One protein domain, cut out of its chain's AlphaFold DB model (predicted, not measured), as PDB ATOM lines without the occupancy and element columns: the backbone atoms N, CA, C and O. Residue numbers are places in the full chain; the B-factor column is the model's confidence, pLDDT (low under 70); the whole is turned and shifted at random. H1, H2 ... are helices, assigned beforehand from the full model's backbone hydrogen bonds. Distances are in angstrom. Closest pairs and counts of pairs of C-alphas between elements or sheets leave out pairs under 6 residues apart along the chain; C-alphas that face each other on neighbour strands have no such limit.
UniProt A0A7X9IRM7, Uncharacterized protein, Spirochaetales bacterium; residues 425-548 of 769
ATOM      1  N   ILE A 425     131.326  98.280 212.334       78.75
ATOM      2  CA  ILE A 425     130.783  96.968 212.721       78.75
ATOM      3  C   ILE A 425     129.500  97.123 213.552       78.75
ATOM      4  O   ILE A 425     128.557  96.345 213.385       78.75
ATOM      5  N   GLY A 426     129.443  98.119 214.442       77.62
ATOM      6  CA  GLY A 426     128.253  98.438 215.231       77.62
ATOM      7  C   GLY A 426     127.037  98.787 214.367       77.62
ATOM      8  O   GLY A 426     125.959  98.219 214.572       77.62
ATOM      9  N   TYR A 427     127.212  99.657 213.368       84.44
ATOM     10  CA  TYR A 427     126.142 100.036 212.437       84.44
ATOM     11  C   TYR A 427     125.677  98.858 211.576       84.44
ATOM     12  O   TYR A 427     124.474  98.596 211.492       84.44
ATOM     13  N   TYR A 428     126.611  98.079 211.025       78.94
ATOM     14  CA  TYR A 428     126.284  96.884 210.246       78.94
ATOM     15  C   TYR A 428     125.490  95.851 211.052       78.94
ATOM     16  O   TYR A 428     124.499  95.305 210.559       78.94
ATOM     17  N   LYS A 429     125.856  95.620 212.319       78.88
ATOM     18  CA  LYS A 429     125.091  94.741 213.219       78.88
ATOM     19  C   LYS A 429     123.673  95.255 213.458       78.88
ATOM     20  O   LYS A 429     122.738  94.460 213.428       78.88
ATOM     21  N   ALA A 430     123.497  96.558 213.684       77.94
ATOM     22  CA  ALA A 430     122.176  97.145 213.905       77.94
ATOM     23  C   ALA A 430     121.260  96.990 212.676       77.94
ATOM     24  O   ALA A 430     120.092  96.626 212.827       77.94
ATOM     25  N   ILE A 431     121.808  97.195 211.472       81.50
ATOM     26  CA  ILE A 431     121.100  97.004 210.198       81.50
ATOM     27  C   ILE A 431     120.711  95.533 210.011       81.50
ATOM     28  O   ILE A 431     119.538  95.240 209.792       81.50
ATOM     29  N   LEU A 432     121.658  94.600 210.177       76.06
ATOM     30  CA  LEU A 432     121.412  93.158 210.037       76.06
ATOM     31  C   LEU A 432     120.351  92.642 211.016       76.06
ATOM     32  O   LEU A 432     119.466  91.883 210.628       76.06
ATOM     33  N   VAL A 433     120.411  93.062 212.282       78.69
ATOM     34  CA  VAL A 433     119.423  92.667 213.297       78.69
ATOM     35  C   VAL A 433     118.036  93.205 212.949       78.69
ATOM     36  O   VAL A 433     117.051  92.480 213.079       78.69
ATOM     37  N   ALA A 434     117.931  94.457 212.500       79.69
ATOM     38  CA  ALA A 434     116.648  95.041 212.124       79.69
ATOM     39  C   ALA A 434     116.062  94.404 210.852       79.69
ATOM     40  O   ALA A 434     114.856  94.161 210.794       79.69
ATOM     41  N   TYR A 435     116.918  94.079 209.879       75.31
ATOM     42  CA  TYR A 435     116.545  93.387 208.649       75.31
ATOM     43  C   TYR A 435     116.037  91.966 208.929       75.31
ATOM     44  O   TYR A 435     114.916  91.631 208.558       75.31
ATOM     45  N   ASN A 436     116.798  91.161 209.680       74.50
ATOM     46  CA  ASN A 436     116.431  89.774 210.001       74.50
ATOM     47  C   ASN A 436     115.142  89.665 210.829       74.50
ATOM     48  O   ASN A 436     114.407  88.689 210.707       74.50
ATOM     49  N   ASN A 437     114.854  90.670 211.658       77.81
ATOM     50  CA  ASN A 437     113.633  90.720 212.461       77.81
ATOM     51  C   ASN A 437     112.419  91.281 211.696       77.81
ATOM     52  O   ASN A 437     111.351  91.418 212.292       77.81
ATOM     53  N   ASN A 438     112.561  91.630 210.409       70.25
ATOM     54  CA  ASN A 438     111.533  92.299 209.602       70.25
ATOM     55  C   ASN A 438     110.969  93.591 210.241       70.25
ATOM     56  O   ASN A 438     109.867  94.040 209.907       70.25
ATOM     57  N   ASP A 439     111.725  94.234 211.135       81.44
ATOM     58  CA  ASP A 439     111.319  95.468 211.809       81.44
ATOM     59  C   ASP A 439     111.695  96.671 210.938       81.44
ATOM     60  O   ASP A 439     112.769  97.268 211.059       81.44
ATOM     61  N   ARG A 440     110.787  97.024 210.023       72.75
ATOM     62  CA  ARG A 440     110.994  98.089 209.029       72.75
ATOM     63  C   ARG A 440     111.264  99.460 209.647       72.75
ATOM     64  O   ARG A 440     111.997 100.256 209.064       72.75
ATOM     65  N   ILE A 441     110.686  99.745 210.814       75.81
ATOM     66  CA  ILE A 441     110.871 101.031 211.498       75.81
ATOM     67  C   ILE A 441     112.284 101.094 212.081       75.81
ATOM     68  O   ILE A 441     112.990 102.084 211.868       75.81
ATOM     69  N   ARG A 442     112.734 100.026 212.756       81.88
ATOM     70  CA  ARG A 442     114.123  99.939 213.232       81.88
ATOM     71  C   ARG A 442     115.131  99.923 212.097       81.88
ATOM     72  O   ARG A 442     116.170 100.558 212.237       81.88
ATOM     73  N   LEU A 443     114.835  99.243 210.993       80.06
ATOM     74  CA  LEU A 443     115.742  99.156 209.852       80.06
ATOM     75  C   LEU A 443     115.950 100.531 209.216       80.06
ATOM     76  O   LEU A 443     117.087 100.957 209.034       80.06
ATOM     77  N   LYS A 444     114.863 101.277 208.980       81.06
ATOM     78  CA  LYS A 444     114.938 102.648 208.460       81.06
ATOM     79  C   LYS A 444     115.738 103.570 209.386       81.06
ATOM     80  O   LYS A 444     116.530 104.378 208.910       81.06
ATOM     81  N   LYS A 445     115.561 103.430 210.703       85.69
ATOM     82  CA  LYS A 445     116.326 104.190 211.695       85.69
ATOM     83  C   LYS A 445     117.816 103.829 211.670       85.69
ATOM     84  O   LYS A 445     118.638 104.726 211.564       85.69
ATOM     85  N   ALA A 446     118.159 102.539 211.686       85.25
ATOM     86  CA  ALA A 446     119.547 102.072 211.658       85.25
ATOM     87  C   ALA A 446     120.294 102.515 210.385       85.25
ATOM     88  O   ALA A 446     121.451 102.920 210.464       85.25
ATOM     89  N   LEU A 447     119.618 102.503 209.231       84.56
ATOM     90  CA  LEU A 447     120.156 102.999 207.959       84.56
ATOM     91  C   LEU A 447     120.372 104.521 207.971       84.56
ATOM     92  O   LEU A 447     121.411 104.998 207.525       84.56
ATOM     93  N   SER A 448     119.431 105.287 208.531       85.19
ATOM     94  CA  SER A 448     119.559 106.746 208.680       85.19
ATOM     95  C   SER A 448     120.669 107.147 209.660       85.19
ATOM     96  O   SER A 448     121.381 108.131 209.429       85.19
ATOM     97  N   ASP A 449     120.822 106.398 210.754       87.69
ATOM     98  CA  ASP A 449     121.873 106.611 211.750       87.69
ATOM     99  C   ASP A 449     123.254 106.296 211.146       87.69
ATOM    100  O   ASP A 449     124.210 107.041 211.374       87.69
ATOM    101  N   PHE A 450     123.351 105.250 210.315       91.00
ATOM    102  CA  PHE A 450     124.582 104.906 209.601       91.00
ATOM    103  C   PHE A 450     124.944 105.948 208.532       91.00
ATOM    104  O   PHE A 450     126.085 106.405 208.475       91.00
ATOM    105  N   TYR A 451     123.959 106.419 207.761       86.00
ATOM    106  CA  TYR A 451     124.145 107.509 206.799       86.00
ATOM    107  C   TYR A 451     124.677 108.777 207.483       86.00
ATOM    108  O   TYR A 451     125.639 109.397 207.033       86.00
ATOM    109  N   SER A 452     124.084 109.146 208.622       87.81
ATOM    110  CA  SER A 452     124.521 110.314 209.393       87.81
ATOM    111  C   SER A 452     125.936 110.146 209.946       87.81
ATOM    112  O   SER A 452     126.683 111.119 210.002       87.81
ATOM    113  N   PHE A 453     126.334 108.931 210.326       87.88
ATOM    114  CA  PHE A 453     127.703 108.661 210.753       87.88
ATOM    115  C   PHE A 453     128.711 108.874 209.619       87.88
ATOM    116  O   PHE A 453     129.677 109.607 209.809       87.88
ATOM    117  N   ILE A 454     128.466 108.306 208.436       86.50
ATOM    118  CA  ILE A 454     129.399 108.390 207.299       86.50
ATOM    119  C   ILE A 454     129.606 109.839 206.836       86.50
ATOM    120  O   ILE A 454     130.733 110.235 206.539       86.50
ATOM    121  N   PHE A 455     128.534 110.637 206.786       82.94
ATOM    122  CA  PHE A 455     128.575 111.967 206.166       82.94
ATOM    123  C   PHE A 455     128.691 113.133 207.147       82.94
ATOM    124  O   PHE A 455     129.178 114.192 206.760       82.94
ATOM    125  N   ASN A 456     128.289 112.952 208.410       81.62
ATOM    126  CA  ASN A 456     128.268 114.040 209.391       81.62
ATOM    127  C   ASN A 456     129.185 113.791 210.601       81.62
ATOM    128  O   ASN A 456     129.354 114.697 211.417       81.62
ATOM    129  N   ASN A 457     129.785 112.599 210.755       81.88
ATOM    130  CA  ASN A 457     130.709 112.330 211.859       81.88
ATOM    131  C   ASN A 457     132.167 112.637 211.459       81.88
ATOM    132  O   ASN A 457     132.672 112.046 210.503       81.88
ATOM    133  N   PRO A 458     132.902 113.460 212.231       77.75
ATOM    134  CA  PRO A 458     134.316 113.748 211.971       77.75
ATOM    135  C   PRO A 458     135.202 112.496 211.929       77.75
ATOM    136  O   PRO A 458     136.198 112.462 211.217       77.75
ATOM    137  N   SER A 459     134.827 111.442 212.660       76.31
ATOM    138  CA  SER A 459     135.580 110.183 212.708       76.31
ATOM    139  C   SER A 459     135.492 109.395 211.401       76.31
ATOM    140  O   SER A 459     136.376 108.594 211.125       76.31
ATOM    141  N   ALA A 460     134.453 109.618 210.591       76.88
ATOM    142  CA  ALA A 460     134.320 109.012 209.270       76.88
ATOM    143  C   ALA A 460     135.109 109.784 208.199       76.88
ATOM    144  O   ALA A 460     135.299 109.274 207.100       76.88
ATOM    145  N   ALA A 461     135.631 110.985 208.495       75.81
ATOM    146  CA  ALA A 461     136.385 111.790 207.531       75.81
ATOM    147  C   ALA A 461     137.613 111.053 206.970       75.81
ATOM    148  O   ALA A 461     137.922 111.225 205.795       75.81
ATOM    149  N   ILE A 462     138.237 110.193 207.782       77.75
ATOM    150  CA  ILE A 462     139.393 109.356 207.425       77.75
ATOM    151  C   ILE A 462     139.061 108.148 206.527       77.75
ATOM    152  O   ILE A 462     139.987 107.479 206.074       77.75
ATOM    153  N   MET A 463     137.783 107.843 206.271       77.44
ATOM    154  CA  MET A 463     137.403 106.819 205.287       77.44
ATOM    155  C   MET A 463     137.698 107.311 203.869       77.44
ATOM    156  O   MET A 463     137.498 108.492 203.567       77.44
ATOM    157  N   ALA A 464     138.122 106.396 202.995       78.50
ATOM    158  CA  ALA A 464     138.302 106.693 201.579       78.50
ATOM    159  C   ALA A 464     136.962 107.096 200.940       78.50
ATOM    160  O   ALA A 464     135.912 106.553 201.290       78.50
ATOM    161  N   GLU A 465     136.998 108.041 199.997       74.38
ATOM    162  CA  GLU A 465     135.801 108.552 199.311       74.38
ATOM    163  C   GLU A 465     134.987 107.404 198.686       74.38
ATOM    164  O   GLU A 465     133.776 107.326 198.876       74.38
ATOM    165  N   ASP A 466     135.669 106.452 198.044       67.81
ATOM    166  CA  ASP A 466     135.057 105.281 197.404       67.81
ATOM    167  C   ASP A 466     134.336 104.365 198.405       67.81
ATOM    168  O   ASP A 466     133.271 103.830 198.105       67.81
ATOM    169  N   GLU A 467     134.880 104.217 199.616       74.38
ATOM    170  CA  GLU A 467     134.288 103.406 200.687       74.38
ATOM    171  C   GLU A 467     133.021 104.081 201.235       74.38
ATOM    172  O   GLU A 467     131.983 103.437 201.384       74.38
ATOM    173  N   LYS A 468     133.052 105.411 201.420       78.31
ATOM    174  CA  LYS A 468     131.859 106.196 201.792       78.31
ATOM    175  C   LYS A 468     130.777 106.130 200.717       78.31
ATOM    176  O   LYS A 468     129.591 106.054 201.039       78.31
ATOM    177  N   LEU A 469     131.171 106.197 199.446       73.50
ATOM    178  CA  LEU A 469     130.259 106.120 198.306       73.50
ATOM    179  C   LEU A 469     129.633 104.728 198.179       73.50
ATOM    180  O   LEU A 469     128.435 104.631 197.914       73.50
ATOM    181  N   PHE A 470     130.407 103.669 198.422       73.25
ATOM    182  CA  PHE A 470     129.906 102.298 198.462       73.25
ATOM    183  C   PHE A 470     128.899 102.093 199.602       73.25
ATOM    184  O   PHE A 470     127.783 101.636 199.356       73.25
ATOM    185  N   ASP A 471     129.239 102.496 200.827       77.69
ATOM    186  CA  ASP A 471     128.339 102.350 201.976       77.69
ATOM    187  C   ASP A 471     127.052 103.172 201.794       77.69
ATOM    188  O   ASP A 471     125.954 102.706 202.102       77.69
ATOM    189  N   LYS A 472     127.160 104.373 201.212       78.88
ATOM    190  CA  LYS A 472     126.000 105.178 200.811       78.88
ATOM    191  C   LYS A 472     125.122 104.452 199.803       78.88
ATOM    192  O   LYS A 472     123.912 104.411 199.981       78.88
ATOM    193  N   PHE A 473     125.721 103.880 198.763       76.31
ATOM    194  CA  PHE A 473     124.999 103.121 197.751       76.31
ATOM    195  C   PHE A 473     124.235 101.942 198.367       76.31
ATOM    196  O   PHE A 473     123.061 101.746 198.055       76.31
ATOM    197  N   VAL A 474     124.854 101.208 199.299       71.56
ATOM    198  CA  VAL A 474     124.192 100.125 200.043       71.56
ATOM    199  C   VAL A 474     123.015 100.660 200.866       71.56
ATOM    200  O   VAL A 474     121.924 100.093 200.809       71.56
ATOM    201  N   ILE A 475     123.197 101.767 201.595       78.56
ATOM    202  CA  ILE A 475     122.121 102.396 202.376       78.56
ATOM    203  C   ILE A 475     120.961 102.833 201.470       78.56
ATOM    204  O   ILE A 475     119.802 102.540 201.774       78.56
ATOM    205  N   ASP A 476     121.268 103.488 200.351       73.19
ATOM    206  CA  ASP A 476     120.289 104.001 199.393       73.19
ATOM    207  C   ASP A 476     119.512 102.858 198.718       73.19
ATOM    208  O   ASP A 476     118.299 102.968 198.544       73.19
ATOM    209  N   ILE A 477     120.161 101.727 198.407       72.62
ATOM    210  CA  ILE A 477     119.479 100.523 197.902       72.62
ATOM    211  C   ILE A 477     118.471 100.003 198.921       72.62
ATOM    212  O   ILE A 477     117.314  99.780 198.571       72.62
ATOM    213  N   VAL A 478     118.881  99.814 200.178       71.56
ATOM    214  CA  VAL A 478     118.000  99.227 201.198       71.56
ATOM    215  C   VAL A 478     116.864 100.195 201.564       71.56
ATOM    216  O   VAL A 478     115.741  99.767 201.833       71.56
ATOM    217  N   LEU A 479     117.102 101.511 201.521       73.56
ATOM    218  CA  LEU A 479     116.056 102.527 201.685       73.56
ATOM    219  C   LEU A 479     115.081 102.575 200.497       73.56
ATOM    220  O   LEU A 479     113.877 102.756 200.712       73.56
ATOM    221  N   ASN A 480     115.566 102.380 199.268       67.00
ATOM    222  CA  ASN A 480     114.729 102.287 198.070       67.00
ATOM    223  C   ASN A 480     113.885 101.000 198.059       67.00
ATOM    224  O   ASN A 480     112.685 101.063 197.792       67.00
ATOM    225  N   ASP A 481     114.454  99.866 198.474       64.38
ATOM    226  CA  ASP A 481     113.737  98.590 198.649       64.38
ATOM    227  C   ASP A 481     112.621  98.697 199.713       64.38
ATOM    228  O   ASP A 481     111.539  98.118 199.594       64.38
ATOM    229  N   LEU A 482     112.821  99.543 200.732       63.16
ATOM    230  CA  LEU A 482     111.793  99.876 201.724       63.16
ATOM    231  C   LEU A 482     110.678 100.795 201.194       63.16
ATOM    232  O   LEU A 482     109.626 100.877 201.838       63.16
ATOM    233  N   SER A 483     110.887 101.504 200.077       55.88
ATOM    234  CA  SER A 483     110.000 102.580 199.604       55.88
ATOM    235  C   SER A 483     109.307 102.333 198.259       55.88
ATOM    236  O   SER A 483     108.304 102.998 197.995       55.88
ATOM    237  N   GLN A 484     109.716 101.347 197.456       50.81
ATOM    238  CA  GLN A 484     109.034 101.026 196.198       50.81
ATOM    239  C   GLN A 484     108.830  99.519 195.997       50.81
ATOM    240  O   GLN A 484     109.773  98.742 195.934       50.81
ATOM    241  N   LYS A 485     107.576  99.108 195.765       45.72
ATOM    242  CA  LYS A 485     107.315  97.957 194.889       45.72
ATOM    243  C   LYS A 485     107.521  98.444 193.454       45.72
ATOM    244  O   LYS A 485     106.558  98.852 192.808       45.72
ATOM    245  N   GLU A 486     108.758  98.454 192.973       50.91
ATOM    246  CA  GLU A 486     108.994  98.586 191.534       50.91
ATOM    247  C   GLU A 486     108.527  97.303 190.848       50.91
ATOM    248  O   GLU A 486     108.924  96.194 191.214       50.91
ATOM    249  N   THR A 487     107.645  97.441 189.864       59.62
ATOM    250  CA  THR A 487     107.264  96.322 189.010       59.62
ATOM    251  C   THR A 487     108.442  95.948 188.114       59.62
ATOM    252  O   THR A 487     109.259  96.778 187.718       59.62
ATOM    253  N   THR A 488     108.540  94.671 187.754       58.88
ATOM    254  CA  THR A 488     109.600  94.146 186.879       58.88
ATOM    255  C   THR A 488     109.696  94.903 185.543       58.88
ATOM    256  O   THR A 488     110.763  94.959 184.940       58.88
ATOM    257  N   GLU A 489     108.605  95.528 185.088       59.78
ATOM    258  CA  GLU A 489     108.559  96.325 183.856       59.78
ATOM    259  C   GLU A 489     109.293  97.670 183.951       59.78
ATOM    260  O   GLU A 489     109.998  98.034 183.008       59.78
ATOM    261  N   THR A 490     109.207  98.397 185.073       69.56
ATOM    262  CA  THR A 490     109.930  99.674 185.230       69.56
ATOM    263  C   THR A 490     111.435  99.455 185.300       69.56
ATOM    264  O   THR A 490     112.186 100.154 184.618       69.56
ATOM    265  N   LYS A 491     111.879  98.405 186.002       72.38
ATOM    266  CA  LYS A 491     113.291  97.997 186.026       72.38
ATOM    267  C   LYS A 491     113.818  97.651 184.630       72.38
ATOM    268  O   LYS A 491     114.947  98.007 184.295       72.38
ATOM    269  N   LYS A 492     113.008  96.980 183.797       77.44
ATOM    270  CA  LYS A 492     113.406  96.616 182.424       77.44
ATOM    271  C   LYS A 492     113.568  97.857 181.555       77.44
ATOM    272  O   LYS A 492     114.556  97.973 180.836       77.44
ATOM    273  N   LEU A 493     112.635  98.803 181.660       80.00
ATOM    274  CA  LEU A 493     112.678 100.047 180.896       80.00
ATOM    275  C   LEU A 493     113.900 100.907 181.250       80.00
ATOM    276  O   LEU A 493     114.551 101.449 180.356       80.00
ATOM    277  N   GLU A 494     114.224 101.039 182.536       81.00
ATOM    278  CA  GLU A 494     115.384 101.824 182.970       81.00
ATOM    279  C   GLU A 494     116.715 101.163 182.598       81.00
ATOM    280  O   GLU A 494     117.614 101.856 182.108       81.00
ATOM    281  N   LYS A 495     116.820  99.831 182.723       86.12
ATOM    282  CA  LYS A 495     117.997  99.083 182.263       86.12
ATOM    283  C   LYS A 495     118.223  99.269 180.761       86.12
ATOM    284  O   LYS A 495     119.331  99.620 180.361       86.12
ATOM    285  N   SER A 496     117.179  99.132 179.935       85.25
ATOM    286  CA  SER A 496     117.286  99.338 178.481       85.25
ATOM    287  C   SER A 496     117.763 100.746 178.118       85.25
ATOM    288  O   SER A 496     118.649 100.888 177.278       85.25
ATOM    289  N   LYS A 497     117.258 101.792 178.791       89.12
ATOM    290  CA  LYS A 497     117.699 103.179 178.546       89.12
ATOM    291  C   LYS A 497     119.186 103.385 178.835       89.12
ATOM    292  O   LYS A 497     119.861 104.092 178.087       89.12
ATOM    293  N   LEU A 498     119.701 102.799 179.916       88.69
ATOM    294  CA  LEU A 498     121.120 102.909 180.263       88.69
ATOM    295  C   LEU A 498     122.007 102.145 179.279       88.69
ATOM    296  O   LEU A 498     123.042 102.673 178.878       88.69
ATOM    297  N   LEU A 499     121.587 100.956 178.843       88.56
ATOM    298  CA  LEU A 499     122.325 100.156 177.864       88.56
ATOM    299  C   LEU A 499     122.369 100.819 176.478       88.56
ATOM    300  O   LEU A 499     123.426 100.857 175.847       88.56
ATOM    301  N   GLU A 500     121.267 101.421 176.022       89.12
ATOM    302  CA  GLU A 500     121.248 102.209 174.781       89.12
ATOM    303  C   GLU A 500     122.145 103.448 174.873       89.12
ATOM    304  O   GLU A 500     122.888 103.768 173.939       89.12
ATOM    305  N   LYS A 501     122.108 104.145 176.013       90.31
ATOM    306  CA  LYS A 501     122.984 105.291 176.264       90.31
ATOM    307  C   LYS A 501     124.455 104.868 176.263       90.31
ATOM    308  O   LYS A 501     125.269 105.561 175.658       90.31
ATOM    309  N   ALA A 502     124.780 103.723 176.862       89.62
ATOM    310  CA  ALA A 502     126.131 103.176 176.902       89.62
ATOM    311  C   ALA A 502     126.676 102.847 175.500       89.62
ATOM    312  O   ALA A 502     127.762 103.316 175.157       89.62
ATOM    313  N   ILE A 503     125.891 102.167 174.647       89.00
ATOM    314  CA  ILE A 503     126.257 101.912 173.236       89.00
ATOM    315  C   ILE A 503     126.505 103.217 172.481       89.00
ATOM    316  O   ILE A 503     127.444 103.326 171.691       89.00
ATOM    317  N   ASN A 504     125.641 104.213 172.674       90.50
ATOM    318  CA  ASN A 504     125.764 105.475 171.957       90.50
ATOM    319  C   ASN A 504     127.014 106.253 172.381       90.50
ATOM    320  O   ASN A 504     127.658 106.861 171.529       90.50
ATOM    321  N   GLU A 505     127.383 106.219 173.662       89.56
ATOM    322  CA  GLU A 505     128.633 106.815 174.141       89.56
ATOM    323  C   GLU A 505     129.863 106.036 173.653       89.56
ATOM    324  O   GLU A 505     130.838 106.658 173.229       89.56
ATOM    325  N   HIS A 506     129.796 104.703 173.584       89.12
ATOM    326  CA  HIS A 506     130.863 103.883 173.005       89.12
ATOM    327  C   HIS A 506     131.084 104.209 171.520       89.12
ATOM    328  O   HIS A 506     132.207 104.492 171.110       89.12
ATOM    329  N   LYS A 507     130.012 104.309 170.720       88.69
ATOM    330  CA  LYS A 507     130.085 104.710 169.300       88.69
ATOM    331  C   LYS A 507     130.663 106.112 169.081       88.69
ATOM    332  O   LYS A 507     131.218 106.379 168.020       88.69
ATOM    333  N   LYS A 508     130.529 107.008 170.061       88.00
ATOM    334  CA  LYS A 508     131.137 108.349 170.047       88.00
ATOM    335  C   LYS A 508     132.595 108.355 170.529       88.00
ATOM    336  O   LYS A 508     133.206 109.419 170.546       88.00
ATOM    337  N   GLY A 509     133.147 107.208 170.936       81.88
ATOM    338  CA  GLY A 509     134.501 107.075 171.482       81.88
ATOM    339  C   GLY A 509     134.638 107.489 172.951       81.88
ATOM    340  O   GLY A 509     135.754 107.622 173.450       81.88
ATOM    341  N   ASN A 510     133.530 107.705 173.663       85.81
ATOM    342  CA  ASN A 510     133.537 108.175 175.043       85.81
ATOM    343  C   ASN A 510     133.557 107.001 176.040       85.81
ATOM    344  O   ASN A 510     132.566 106.697 176.707       85.81
ATOM    345  N   LEU A 511     134.704 106.317 176.111       80.50
ATOM    346  CA  LEU A 511     134.866 105.033 176.809       80.50
ATOM    347  C   LEU A 511     134.550 105.086 178.313       80.50
ATOM    348  O   LEU A 511     134.010 104.124 178.855       80.50
ATOM    349  N   ILE A 512     134.835 106.205 178.989       78.88
ATOM    350  CA  ILE A 512     134.580 106.365 180.433       78.88
ATOM    351  C   ILE A 512     133.074 106.376 180.707       78.88
ATOM    352  O   ILE A 512     132.577 105.561 181.483       78.88
ATOM    353  N   PHE A 513     132.335 107.241 180.012       82.44
ATOM    354  CA  PHE A 513     130.887 107.337 180.180       82.44
ATOM    355  C   PHE A 513     130.166 106.091 179.652       82.44
ATOM    356  O   PHE A 513     129.157 105.683 180.226       82.44
ATOM    357  N   ALA A 514     130.671 105.449 178.593       84.50
ATOM    358  CA  ALA A 514     130.147 104.166 178.134       84.50
ATOM    359  C   ALA A 514     130.273 103.089 179.227       84.50
ATOM    360  O   ALA A 514     129.283 102.442 179.566       84.50
ATOM    361  N   TYR A 515     131.459 102.961 179.839       84.81
ATOM    362  CA  TYR A 515     131.710 102.030 180.940       84.81
ATOM    363  C   TYR A 515     130.791 102.293 182.137       84.81
ATOM    364  O   TYR A 515     130.183 101.361 182.651       84.81
ATOM    365  N   GLU A 516     130.655 103.549 182.569       85.44
ATOM    366  CA  GLU A 516     129.813 103.913 183.715       85.44
ATOM    367  C   GLU A 516     128.342 103.561 183.489       85.44
ATOM    368  O   GLU A 516     127.705 102.985 184.369       85.44
ATOM    369  N   ASN A 517     127.802 103.857 182.300       85.56
ATOM    370  CA  ASN A 517     126.411 103.532 181.986       85.56
ATOM    371  C   ASN A 517     126.194 102.011 181.888       85.56
ATOM    372  O   ASN A 517     125.171 101.529 182.372       85.56
ATOM    373  N   TYR A 518     127.147 101.248 181.336       85.75
ATOM    374  CA  TYR A 518     127.078  99.783 181.338       85.75
ATOM    375  C   TYR A 518     127.164  99.189 182.737       85.75
ATOM    376  O   TYR A 518     126.336  98.357 183.106       85.75
ATOM    377  N   TYR A 519     128.147  99.626 183.521       82.06
ATOM    378  CA  TYR A 519     128.331  99.172 184.890       82.06
ATOM    379  C   TYR A 519     127.070  99.450 185.705       82.06
ATOM    380  O   TYR A 519     126.543  98.544 186.345       82.06
ATOM    381  N   LEU A 520     126.511 100.660 185.603       81.44
ATOM    382  CA  LEU A 520     125.266 101.027 186.270       81.44
ATOM    383  C   LEU A 520     124.085 100.170 185.792       81.44
ATOM    384  O   LEU A 520     123.305  99.704 186.616       81.44
ATOM    385  N   ALA A 521     123.959  99.910 184.489       81.62
ATOM    386  CA  ALA A 521     122.884  99.078 183.953       81.62
ATOM    387  C   ALA A 521     122.946  97.626 184.457       81.62
ATOM    388  O   ALA A 521     121.917  97.070 184.844       81.62
ATOM    389  N   PHE A 522     124.134  97.016 184.465       80.06
ATOM    390  CA  PHE A 522     124.319  95.614 184.854       80.06
ATOM    391  C   PHE A 522     124.357  95.395 186.371       80.06
ATOM    392  O   PHE A 522     124.008  94.309 186.824       80.06
ATOM    393  N   THR A 523     124.743  96.403 187.159       72.81
ATOM    394  CA  THR A 523     124.814  96.288 188.628       72.81
ATOM    395  C   THR A 523     123.551  96.763 189.343       72.81
ATOM    396  O   THR A 523     123.210  96.211 190.386       72.81
ATOM    397  N   LYS A 524     122.834  97.757 188.799       75.31
ATOM    398  CA  LYS A 524     121.642  98.337 189.443       75.31
ATOM    399  C   LYS A 524     120.353  97.567 189.139       75.31
ATOM    400  O   LYS A 524     119.445  97.578 189.965       75.31
ATOM    401  N   TYR A 525     120.250  96.915 187.977       76.94
ATOM    402  CA  TYR A 525     119.008  96.275 187.526       76.94
ATOM    403  C   TYR A 525     119.186  94.767 187.297       76.94
ATOM    404  O   TYR A 525     119.902  94.328 186.395       76.94
ATOM    405  N   ASP A 526     118.446  93.977 188.075       70.88
ATOM    406  CA  ASP A 526     118.463  92.507 188.126       70.88
ATOM    407  C   ASP A 526     117.570  91.825 187.072       70.88
ATOM    408  O   ASP A 526     117.368  90.613 187.085       70.88
ATOM    409  N   VAL A 527     117.025  92.599 186.135       75.44
ATOM    410  CA  VAL A 527     116.078  92.122 185.122       75.44
ATOM    411  C   VAL A 527     116.738  91.906 183.766       75.44
ATOM    412  O   VAL A 527     117.606  92.675 183.356       75.44
ATOM    413  N   ILE A 528     116.282  90.882 183.048       70.62
ATOM    414  CA  ILE A 528     116.739  90.574 181.688       70.62
ATOM    415  C   ILE A 528     115.975  91.445 180.688       70.62
ATOM    416  O   ILE A 528     114.736  91.476 180.706       70.62
ATOM    417  N   VAL A 529     116.712  92.144 179.826       80.44
ATOM    418  CA  VAL A 529     116.167  92.961 178.729       80.44
ATOM    419  C   VAL A 529     116.416  92.300 177.380       80.44
ATOM    420  O   VAL A 529     117.310  91.466 177.225       80.44
ATOM    421  N   ASP A 530     115.632  92.685 176.380       73.31
ATOM    422  CA  ASP A 530     115.815  92.178 175.026       73.31
ATOM    423  C   ASP A 530     117.195  92.594 174.486       73.31
ATOM    424  O   ASP A 530     117.648  93.723 174.679       73.31
ATOM    425  N   ASN A 531     117.879  91.670 173.806       72.88
ATOM    426  CA  ASN A 531     119.231  91.852 173.259       72.88
ATOM    427  C   ASN A 531     120.356  92.068 174.297       72.88
ATOM    428  O   ASN A 531     121.438  92.523 173.931       72.88
ATOM    429  N   GLU A 532     120.162  91.689 175.566       73.94
ATOM    430  CA  GLU A 532     121.169  91.839 176.637       73.94
ATOM    431  C   GLU A 532     122.548  91.252 176.285       73.94
ATOM    432  O   GLU A 532     123.577  91.843 176.609       73.94
ATOM    433  N   LYS A 533     122.582  90.143 175.537       73.88
ATOM    434  CA  LYS A 533     123.829  89.523 175.068       73.88
ATOM    435  C   LYS A 533     124.677  90.470 174.207       73.88
ATOM    436  O   LYS A 533     125.884  90.546 174.404       73.88
ATOM    437  N   MET A 534     124.050  91.222 173.302       84.25
ATOM    438  CA  MET A 534     124.736  92.200 172.447       84.25
ATOM    439  C   MET A 534     125.347  93.327 173.289       84.25
ATOM    440  O   MET A 534     126.488  93.721 173.073       84.25
ATOM    441  N   TYR A 535     124.594  93.825 174.272       81.12
ATOM    442  CA  TYR A 535     125.063  94.869 175.179       81.12
ATOM    443  C   TYR A 535     126.211  94.400 176.074       81.12
ATOM    444  O   TYR A 535     127.127  95.169 176.346       81.12
ATOM    445  N   PHE A 536     126.175  93.144 176.516       75.81
ATOM    446  CA  PHE A 536     127.236  92.555 177.322       75.81
ATOM    447  C   PHE A 536     128.523  92.344 176.514       75.81
ATOM    448  O   PHE A 536     129.610  92.667 176.989       75.81
ATOM    449  N   GLU A 537     128.414  91.870 175.269       74.38
ATOM    450  CA  GLU A 537     129.560  91.759 174.357       74.38
ATOM    451  C   GLU A 537     130.211  93.123 174.081       74.38
ATOM    452  O   GLU A 537     131.437  93.225 174.042       74.38
ATOM    453  N   ASP A 538     129.411  94.181 173.933       82.19
ATOM    454  CA  ASP A 538     129.918  95.544 173.749       82.19
ATOM    455  C   ASP A 538     130.543  96.113 175.034       82.19
ATOM    456  O   ASP A 538     131.614  96.715 174.990       82.19
ATOM    457  N   PHE A 539     129.958  95.826 176.202       84.25
ATOM    458  CA  PHE A 539     130.548  96.178 177.492       84.25
ATOM    459  C   PHE A 539     131.933  95.552 177.683       84.25
ATOM    460  O   PHE A 539     132.862  96.253 178.077       84.25
ATOM    461  N   LEU A 540     132.112  94.269 177.348       74.56
ATOM    462  CA  LEU A 540     133.422  93.613 177.430       74.56
ATOM    463  C   LEU A 540     134.471  94.293 176.537       74.56
ATOM    464  O   LEU A 540     135.628  94.414 176.945       74.56
ATOM    465  N   LYS A 541     134.079  94.784 175.355       77.81
ATOM    466  CA  LYS A 541     134.970  95.575 174.490       77.81
ATOM    467  C   LYS A 541     135.343  96.904 175.136       77.81
ATOM    468  O   LYS A 541     136.528  97.207 175.224       77.81
ATOM    469  N   VAL A 542     134.367  97.639 175.671       80.50
ATOM    470  CA  VAL A 542     134.612  98.906 176.382       80.50
ATOM    471  C   VAL A 542     135.533  98.704 177.588       80.50
ATOM    472  O   VAL A 542     136.429  99.515 177.810       80.50
ATOM    473  N   VAL A 543     135.360  97.621 178.353       72.75
ATOM    474  CA  VAL A 543     136.243  97.264 179.478       72.75
ATOM    475  C   VAL A 543     137.675  97.050 178.993       72.75
ATOM    476  O   VAL A 543     138.605  97.622 179.559       72.75
ATOM    477  N   PHE A 544     137.850  96.266 177.929       70.31
ATOM    478  CA  PHE A 544     139.166  95.970 177.370       70.31
ATOM    479  C   PHE A 544     139.849  97.226 176.803       70.31
ATOM    480  O   PHE A 544     141.034  97.464 177.035       70.31
ATOM    481  N   GLU A 545     139.104  98.076 176.100       75.56
ATOM    482  CA  GLU A 545     139.610  99.330 175.533       75.56
ATOM    483  C   GLU A 545     139.941 100.369 176.613       75.56
ATOM    484  O   GLU A 545     140.993 101.011 176.543       75.56
ATOM    485  N   LYS A 546     139.114 100.484 177.659       73.12
ATOM    486  CA  LYS A 546     139.375 101.357 178.813       73.12
ATOM    487  C   LYS A 546     140.624 100.920 179.582       73.12
ATOM    488  O   LYS A 546     141.465 101.763 179.889       73.12
ATOM    489  N   GLN A 547     140.787  99.620 179.837       66.44
ATOM    490  CA  GLN A 547     141.988  99.085 180.490       66.44
ATOM    491  C   GLN A 547     143.256  99.389 179.682       66.44
ATOM    492  O   GLN A 547     144.257  99.834 180.241       66.44
ATOM    493  N   ASN A 548     143.209  99.236 178.357       65.50
ATOM    494  CA  ASN A 548     144.338  99.585 177.493       65.50
ATOM    495  C   ASN A 548     144.636 101.098 177.482       65.50
ATOM    496  O   ASN A 548     145.799 101.496 177.400       65.50
TER     497      ASN A 548
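Overview. This is residues 425 to 548 of the 769 residues of an uncharacterized protein of Spirochaetales bacterium (UniProt A0A7X9IRM7). Two lobes of three helices each stand side by side, joined by the link of residues 482 to 487, and no helix of one lobe touches a helix of the other. In one lobe H4, the longest helix, and H5 form a hairpin, and H6 crosses it at a slant; in the other, H1, H2 and H3 run up and down, with H2 packed on both H1 and H3 and at the corner of an L. The printed part has 124 residues with six named helices, H1 to H6 in chain order, and no named strand; the class is all helix. It is loose, with a radius of gyration of the C-alphas of 17.9 A, and flat, spanning 45 by 36 by 17 A.

Arrangement. H4, residues 488 to 507, touches H5, residues 511 to 524; their closest C-alphas, those of Ala 502 and Ala 514, are 4.3 A apart. The two form a helical hairpin, at a shallow tilt of 14 degrees, opposite ways. H6, residues 532 to 548, touches H5 with its residues 539 to 546 alone, at a steep tilt of 46 degrees, opposite ways; the closest C-alphas, those of Leu 511 and Val 542, are 6.1 A apart. H6 touches H4 through residues 535 to 542 of H6 and 499 to 506 of H4 alone, at a steep tilt of 42 degrees, the same way; the closest C-alphas, those of Leu 499 and Tyr 535, are 6.5 A apart. H3, residues 465 to 481, and H2, residues 440 to 456, touch and form a helical hairpin at a shallow tilt of 21 degrees; the closest C-alphas, those of Leu 447 and Ile 475, are 5.9 A apart. H2 and H1, residues 425 to 436, touch and form another, at a shallow tilt of 22 degrees; the closest C-alphas, those of Ala 434 and Leu 443, are 4.8 A apart. H1 and H3 are apart, and each of H1, H2 and H3 is apart from each of H4, H5 and H6. In H1, H2, H3, H4, H5 and H6 every O i to N i+4 pair is within hydrogen-bond range.

Along the chain. H4 runs 29.0 A from C-alpha 488 at (109.600, 94.146, 186.879) to C-alpha 507. H6 is 24.4 A long and ends at C-alpha 548 at (144.338, 99.585, 177.493). H3 is 24.2 A long and H2 23.5 A. H5 has 14 residues and H1 has 12, with C-alpha 425 at (130.783, 96.968, 212.721).

Size, cuts and confidence. The C-alphas of Asn 437 and Lys 508, the two farthest apart, are 49.2 A apart. The printed part has no cut. The links H1 to H2 and H4 to H5 are tight, the other three short. Mean pLDDT of the printed part is 77.8; it is under 70 at residue 466, residues 480 to 490 and residues 547 to 548.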